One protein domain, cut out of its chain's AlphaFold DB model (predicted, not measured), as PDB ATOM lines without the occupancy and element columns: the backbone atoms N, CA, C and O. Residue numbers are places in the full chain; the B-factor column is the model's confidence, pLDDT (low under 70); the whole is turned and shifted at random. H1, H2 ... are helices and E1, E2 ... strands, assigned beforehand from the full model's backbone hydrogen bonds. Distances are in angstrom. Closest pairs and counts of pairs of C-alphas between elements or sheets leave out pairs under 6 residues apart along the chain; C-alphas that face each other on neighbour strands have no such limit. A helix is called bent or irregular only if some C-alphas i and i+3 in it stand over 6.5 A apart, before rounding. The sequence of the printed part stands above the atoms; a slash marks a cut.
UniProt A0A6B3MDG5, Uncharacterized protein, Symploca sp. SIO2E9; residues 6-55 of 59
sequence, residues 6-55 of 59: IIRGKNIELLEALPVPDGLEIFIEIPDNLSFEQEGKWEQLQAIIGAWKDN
ATOM      1  N   ILE A   6     -43.727 -19.890  43.995       84.94
ATOM      2  CA  ILE A   6     -43.021 -19.281  42.872       84.94
ATOM      3  C   ILE A   6     -43.214 -20.147  41.629       84.94
ATOM      4  O   ILE A   6     -43.290 -21.371  41.714       84.94
ATOM      5  N   ILE A   7     -43.284 -19.515  40.460       83.62
ATOM      6  CA  ILE A   7     -43.322 -20.233  39.185       83.62
ATOM      7  C   ILE A   7     -41.882 -20.515  38.759       83.62
ATOM      8  O   ILE A   7     -41.071 -19.592  38.645       83.62
ATOM      9  N   ARG A   8     -41.566 -21.785  38.495       79.88
ATOM     10  CA  ARG A   8     -40.295 -22.211  37.899       79.88
ATOM     11  C   ARG A   8     -40.562 -23.113  36.701       79.88
ATOM     12  O   ARG A   8     -40.951 -24.273  36.831       79.88
ATOM     13  N   GLY A   9     -40.352 -22.566  35.505       82.31
ATOM     14  CA  GLY A   9     -40.674 -23.252  34.256       82.31
ATOM     15  C   GLY A   9     -42.170 -23.556  34.167       82.31
ATOM     16  O   GLY A   9     -42.980 -22.637  34.123       82.31
ATOM     17  N   LYS A  10     -42.522 -24.847  34.141       81.12
ATOM     18  CA  LYS A  10     -43.914 -25.333  34.075       81.12
ATOM     19  C   LYS A  10     -44.487 -25.752  35.434       81.12
ATOM     20  O   LYS A  10     -45.610 -26.239  35.484       81.12
ATOM     21  N   ASN A  11     -43.722 -25.585  36.512       81.94
ATOM     22  CA  ASN A  11     -44.110 -26.010  37.850       81.94
ATOM     23  C   ASN A  11     -44.359 -24.799  38.756       81.94
ATOM     24  O   ASN A  11     -43.688 -23.770  38.640       81.94
ATOM     25  N   ILE A  12     -45.300 -24.952  39.686       87.00
ATOM     26  CA  ILE A  12     -45.500 -24.029  40.806       87.00
ATOM     27  C   ILE A  12     -44.842 -24.672  42.026       87.00
ATOM     28  O   ILE A  12     -45.288 -25.713  42.501       87.00
ATOM     29  N   GLU A  13     -43.770 -24.061  42.519       86.25
ATOM     30  CA  GLU A  13     -43.087 -24.493  43.737       86.25
ATOM     31  C   GLU A  13     -43.692 -23.764  44.933       86.25
ATOM     32  O   GLU A  13     -43.669 -22.534  45.007       86.25
ATOM     33  N   LEU A  14     -44.245 -24.519  45.876       87.62
ATOM     34  CA  LEU A  14     -44.783 -23.975  47.115       87.62
ATOM     35  C   LEU A  14     -43.648 -23.701  48.103       87.62
ATOM     36  O   LEU A  14     -42.743 -24.517  48.256       87.62
ATOM     37  N   LEU A  15     -43.703 -22.558  48.787       84.62
ATOM     38  CA  LEU A  15     -42.696 -22.195  49.795       84.62
ATOM     39  C   LEU A  15     -42.948 -22.865  51.153       84.62
ATOM     40  O   LEU A  15     -42.088 -22.838  52.028       84.62
ATOM     41  N   GLU A  16     -44.132 -23.446  51.329       84.25
ATOM     42  CA  GLU A  16     -44.597 -24.055  52.569       84.25
ATOM     43  C   GLU A  16     -45.257 -25.400  52.257       84.25
ATOM     44  O   GLU A  16     -45.903 -25.566  51.218       84.25
ATOM     45  N   ALA A  17     -45.108 -26.361  53.170       81.81
ATOM     46  CA  ALA A  17     -45.781 -27.645  53.059       81.81
ATOM     47  C   ALA A  17     -47.280 -27.466  53.317       81.81
ATOM     48  O   ALA A  17     -47.686 -26.877  54.322       81.81
ATOM     49  N   LEU A  18     -48.103 -28.002  52.422       82.38
ATOM     50  CA  LEU A  18     -49.543 -28.007  52.609       82.38
ATOM     51  C   LEU A  18     -49.965 -29.267  53.359       82.38
ATOM     52  O   LEU A  18     -49.565 -30.357  52.958       82.38
ATOM     53  N   PRO A  19     -50.809 -29.153  54.399       84.25
ATOM     54  CA  PRO A  19     -51.382 -30.306  55.081       84.25
ATOM     55  C   PRO A  19     -52.532 -30.891  54.243       84.25
ATOM     56  O   PRO A  19     -53.668 -30.984  54.705       84.25
ATOM     57  N   VAL A  20     -52.256 -31.215  52.980       83.06
ATOM     58  CA  VAL A  20     -53.207 -31.825  52.047       83.06
ATOM     59  C   VAL A  20     -52.765 -33.256  51.748       83.06
ATOM     60  O   VAL A  20     -51.564 -33.510  51.667       83.06
ATOM     61  N   PRO A  21     -53.706 -34.203  51.625       85.75
ATOM     62  CA  PRO A  21     -53.376 -35.580  51.297       85.75
ATOM     63  C   PRO A  21     -52.858 -35.706  49.861       85.75
ATOM     64  O   PRO A  21     -53.276 -34.966  48.965       85.75
ATOM     65  N   ASP A  22     -51.988 -36.690  49.644       82.56
ATOM     66  CA  ASP A  22     -51.494 -37.040  48.315       82.56
ATOM     67  C   ASP A  22     -52.654 -37.433  47.387       82.56
ATOM     68  O   ASP A  22     -53.583 -38.140  47.781       82.56
ATOM     69  N   GLY A  23     -52.593 -36.973  46.135       83.56
ATOM     70  CA  GLY A  23     -53.623 -37.235  45.122       83.56
ATOM     71  C   GLY A  23     -54.832 -36.296  45.167       83.56
ATOM     72  O   GLY A  23     -55.766 -36.489  44.393       83.56
ATOM     73  N   LEU A  24     -54.832 -35.276  46.033       83.31
ATOM     74  CA  LEU A  24     -55.865 -34.243  46.022       83.31
ATOM     75  C   LEU A  24     -55.723 -33.338  44.789       83.31
ATOM     76  O   LEU A  24     -54.711 -32.658  44.615       83.31
ATOM     77  N   GLU A  25     -56.768 -33.277  43.968       85.25
ATOM     78  CA  GLU A  25     -56.863 -32.304  42.881       85.25
ATOM     79  C   GLU A  25     -57.118 -30.902  43.443       85.25
ATOM     80  O   GLU A  25     -57.993 -30.696  44.289       85.25
ATOM     81  N   ILE A  26     -56.354 -29.922  42.962       80.81
ATOM     82  CA  ILE A  26     -56.504 -28.520  43.354       80.81
ATOM     83  C   ILE A  26     -56.729 -27.644  42.127       80.81
ATOM     84  O   ILE A  26     -56.100 -27.822  41.086       80.81
ATOM     85  N   PHE A  27     -57.614 -26.663  42.278       81.62
ATOM     86  CA  PHE A  27     -57.852 -25.633  41.275       81.62
ATOM     87  C   PHE A  27     -57.019 -24.400  41.609       81.62
ATOM     88  O   PHE A  27     -56.997 -23.943  42.755       81.62
ATOM     89  N   ILE A  28     -56.339 -23.863  40.602       80.69
ATOM     90  CA  ILE A  28     -55.536 -22.648  40.714       80.69
ATOM     91  C   ILE A  28     -56.154 -21.618  39.777       80.69
ATOM     92  O   ILE A  28     -56.186 -21.814  38.567       80.69
ATOM     93  N   GLU A  29     -56.653 -20.528  40.351       79.69
ATOM     94  CA  GLU A  29     -57.163 -19.391  39.594       79.69
ATOM     95  C   GLU A  29     -56.023 -18.392  39.381       79.69
ATOM     96  O   GLU A  29     -55.429 -17.892  40.341       79.69
ATOM     97  N   ILE A  30     -55.689 -18.140  38.118       78.88
ATOM     98  CA  ILE A  30     -54.694 -17.147  37.717       78.88
ATOM     99  C   ILE A  30     -55.476 -15.999  37.082       78.88
ATOM    100  O   ILE A  30     -56.160 -16.236  36.090       78.88
ATOM    101  N   PRO A  31     -55.423 -14.777  37.632       77.88
ATOM    102  CA  PRO A  31     -56.161 -13.664  37.059       77.88
ATOM    103  C   PRO A  31     -55.560 -13.258  35.703       77.88
ATOM    104  O   PRO A  31     -54.341 -13.142  35.558       77.88
ATOM    105  N   ASP A  32     -56.426 -13.015  34.716       68.62
ATOM    106  CA  ASP A  32     -56.050 -12.767  33.311       68.62
ATOM    107  C   ASP A  32     -55.146 -11.536  33.117       68.62
ATOM    108  O   ASP A  32     -54.397 -11.427  32.142       68.62
ATOM    109  N   ASN A  33     -55.166 -10.612  34.079       69.94
ATOM    110  CA  ASN A  33     -54.341  -9.406  34.078       69.94
ATOM    111  C   ASN A  33     -52.852  -9.669  34.368       69.94
ATOM    112  O   ASN A  33     -52.057  -8.733  34.318       69.94
ATOM    113  N   LEU A  34     -52.471 -10.913  34.677       64.06
ATOM    114  CA  LEU A  34     -51.079 -11.341  34.837       64.06
ATOM    115  C   LEU A  34     -50.470 -11.892  33.544       64.06
ATOM    116  O   LEU A  34     -49.398 -12.498  33.599       64.06
ATOM    117  N   SER A  35     -51.127 -11.689  32.396       56.59
ATOM    118  CA  SER A  35     -50.555 -11.953  31.075       56.59
ATOM    119  C   SER A  35     -49.259 -11.155  30.925       56.59
ATOM    120  O   SER A  35     -49.263  -9.987  30.551       56.59
ATOM    121  N   PHE A  36     -48.136 -11.772  31.290       57.94
ATOM    122  CA  PHE A  36     -46.819 -11.227  31.024       57.94
ATOM    123  C   PHE A  36     -46.719 -11.063  29.513       57.94
ATOM    124  O   PHE A  36     -46.778 -12.058  28.792       57.94
ATOM    125  N   GLU A  37     -46.573  -9.814  29.069       55.03
ATOM    126  CA  GLU A  37     -46.172  -9.412  27.723       55.03
ATOM    127  C   GLU A  37     -44.888 -10.162  27.340       55.03
ATOM    128  O   GLU A  37     -43.763  -9.692  27.520       55.03
ATOM    129  N   GLN A  38     -45.032 -11.402  26.883       54.16
ATOM    130  CA  GLN A  38     -43.921 -12.173  26.347       54.16
ATOM    131  C   GLN A  38     -43.521 -11.599  24.978       54.16
ATOM    132  O   GLN A  38     -42.353 -11.690  24.605       54.16
ATOM    133  N   GLU A  39     -44.459 -10.931  24.294       53.50
ATOM    134  CA  GLU A  39     -44.250 -10.205  23.035       53.50
ATOM    135  C   GLU A  39     -43.241  -9.054  23.198       53.50
ATOM    136  O   GLU A  39     -42.210  -9.060  22.523       53.50
ATOM    137  N   GLY A  40     -43.417  -8.185  24.204       55.09
ATOM    138  CA  GLY A  40     -42.552  -7.013  24.417       55.09
ATOM    139  C   GLY A  40     -41.066  -7.333  24.629       55.09
ATOM    140  O   GLY A  40     -40.183  -6.583  24.211       55.09
ATOM    141  N   LYS A  41     -40.753  -8.473  25.259       58.78
ATOM    142  CA  LYS A  41     -39.360  -8.911  25.464       58.78
ATOM    143  C   LYS A  41     -38.748  -9.535  24.214       58.78
ATOM    144  O   LYS A  41     -37.542  -9.407  24.009       58.78
ATOM    145  N   TRP A  42     -39.545 -10.209  23.389       59.38
ATOM    146  CA  TRP A  42     -39.063 -10.815  22.150       59.38
ATOM    147  C   TRP A  42     -38.727  -9.750  21.102       59.38
ATOM    148  O   TRP A  42     -37.684  -9.836  20.461       59.38
ATOM    149  N   GLU A  43     -39.536  -8.697  21.009       62.19
ATOM    150  CA  GLU A  43     -39.301  -7.551  20.119       62.19
ATOM    151  C   GLU A  43     -38.028  -6.782  20.501       62.19
ATOM    152  O   GLU A  43     -37.214  -6.441  19.641       62.19
ATOM    153  N   GLN A  44     -37.788  -6.587  21.803       61.47
ATOM    154  CA  GLN A  44     -36.541  -5.996  22.306       61.47
ATOM    155  C   GLN A  44     -35.320  -6.869  21.986       61.47
ATOM    156  O   GLN A  44     -34.279  -6.351  21.583       61.47
ATOM    157  N   LEU A  45     -35.434  -8.194  22.121       61.34
ATOM    158  CA  LEU A  45     -34.356  -9.125  21.774       61.34
ATOM    159  C   LEU A  45     -34.099  -9.174  20.260       61.34
ATOM    160  O   LEU A  45     -32.940  -9.225  19.852       61.34
ATOM    161  N   GLN A  46     -35.141  -9.099  19.426       62.44
ATOM    162  CA  GLN A  46     -35.010  -8.995  17.968       62.44
ATOM    163  C   GLN A  46     -34.324  -7.693  17.542       62.44
ATOM    164  O   GLN A  46     -33.462  -7.731  16.665       62.44
ATOM    165  N   ALA A  47     -34.645  -6.563  18.182       63.88
ATOM    166  CA  ALA A  47     -33.978  -5.285  17.932       63.88
ATOM    167  C   ALA A  47     -32.487  -5.331  18.300       63.88
ATOM    168  O   ALA A  47     -31.652  -4.827  17.549       63.88
ATOM    169  N   ILE A  48     -32.143  -5.988  19.414       61.34
ATOM    170  CA  ILE A  48     -30.745  -6.203  19.797       61.34
ATOM    171  C   ILE A  48     -30.064  -7.074  18.744       61.34
ATOM    172  O   ILE A  48     -29.063  -6.635  18.206       61.34
ATOM    173  N   ILE A  49     -30.609  -8.248  18.397       60.59
ATOM    174  CA  ILE A  49     -30.009  -9.186  17.426       60.59
ATOM    175  C   ILE A  49     -29.843  -8.555  16.032       60.59
ATOM    176  O   ILE A  49     -28.820  -8.783  15.388       60.59
ATOM    177  N   GLY A  50     -30.800  -7.739  15.579       57.47
ATOM    178  CA  GLY A  50     -30.703  -6.992  14.319       57.47
ATOM    179  C   GLY A  50     -29.510  -6.034  14.283       57.47
ATOM    180  O   GLY A  50     -28.802  -5.991  13.283       57.47
ATOM    181  N   ALA A  51     -29.207  -5.369  15.403       58.34
ATOM    182  CA  ALA A  51     -28.083  -4.436  15.508       58.34
ATOM    183  C   ALA A  51     -26.693  -5.099  15.396       58.34
ATOM    184  O   ALA A  51     -25.725  -4.419  15.072       58.34
ATOM    185  N   TRP A  52     -26.573  -6.414  15.626       56.34
ATOM    186  CA  TRP A  52     -25.314  -7.155  15.412       56.34
ATOM    187  C   TRP A  52     -25.156  -7.647  13.970       56.34
ATOM    188  O   TRP A  52     -24.054  -8.031  13.584       56.34
ATOM    189  N   LYS A  53     -26.237  -7.662  13.176       53.59
ATOM    190  CA  LYS A  53     -26.217  -8.117  11.779       53.59
ATOM    191  C   LYS A  53     -25.691  -7.043  10.822       53.59
ATOM    192  O   LYS A  53     -25.125  -7.391   9.796       53.59
ATOM    193  N   ASP A  54     -25.827  -5.772  11.190       56.69
ATOM    194  CA  ASP A  54     -25.338  -4.633  10.402       56.69
ATOM    195  C   ASP A  54     -23.892  -4.228  10.751       56.69
ATOM    196  O   ASP A  54     -23.391  -3.235  10.235       56.69
ATOM    197  N   ASN A  55     -23.197  -4.989  11.608       52.84
ATOM    198  CA  ASN A  55     -21.796  -4.743  11.962       52.84
ATOM    199  C   ASN A  55     -20.838  -5.717  11.248       52.84
ATOM    200  O   ASN A  55     -19.895  -6.236  11.852       52.84
TER     201      ASN A  55
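AT A GLANCE: This is residues 6 to 55 of the 59 residues of an uncharacterized protein of Symploca sp. SIO2E9 (UniProt A0A6B3MDG5). A small two-stranded hairpin, E1 and E2, and one lone helix, H1, are joined by a long open loop and share no common core. From the hairpin the chain swings out to a far turn near Pro 21, comes back in a wide arc through residues 26 to 33, and then runs into H1, which sticks out at the opposite end of the length. The printed part has 50 residues, with the named elements in the order E1, E2, H1; the class is mixed, helices and strands, and 23 residues, under half, are in named elements. The two strands make an antiparallel sheet in the order E1 - E2. The whole is extended, with a radius of gyration of the C-alphas of 18.9 A, and its outline is a rod spanning 59 by 21 by 16 A.

HOW THE PARTS SIT: E1, residues 6 to 8, and E2, residues 11 to 14, are antiparallel neighbours that form a hairpin, with 148 degrees between their N-to-C directions. Their C-alphas that face each other include those of Ile 7 and Ile 12, 4.7 A apart. Across the pair, N 6 and O 13 are within hydrogen-bond range at 2.8 A, and so are N 8 and O 11 at 2.9 A. H1, residues 38 to 53, is apart from E1. In the backbone of H1, 10 of 12 O i to N i+4 pairs are within hydrogen-bond range. Residues 16 to 55, of which 38 to 53 belong to H1, stand free.

IN THESE COORDINATES: E1 begins at C-alpha 6, at (-43.021, -19.281, 42.872), and runs from Ile 6 to Arg 8. E2 runs from Asn 11 to Leu 14 and is 9.5 A from first to last C-alpha. It ends at C-alpha 14, at (-44.783, -23.975, 47.115). Pro 21 has its C-alpha at (-53.376, -35.580, 51.297). H1 runs from Gln 38 to Lys 53, is 23.3 A long from first to last C-alpha, and is not bent. Its last C-alpha is at (-26.217, -8.117, 11.779).

THE WHOLE: The two C-alphas farthest apart in the domain are those of Pro 21 and Asn 55, 59.1 A. The printed part has no cut. The link from E1 to E2 is tight, with 2 residues, and the link from E2 to H1 is long, with 23 residues, 15 to 37, in no named element. The mean pLDDT of the printed part is 71.5. Residues 32 to 55 are under 70, and H1 has a mean of 59.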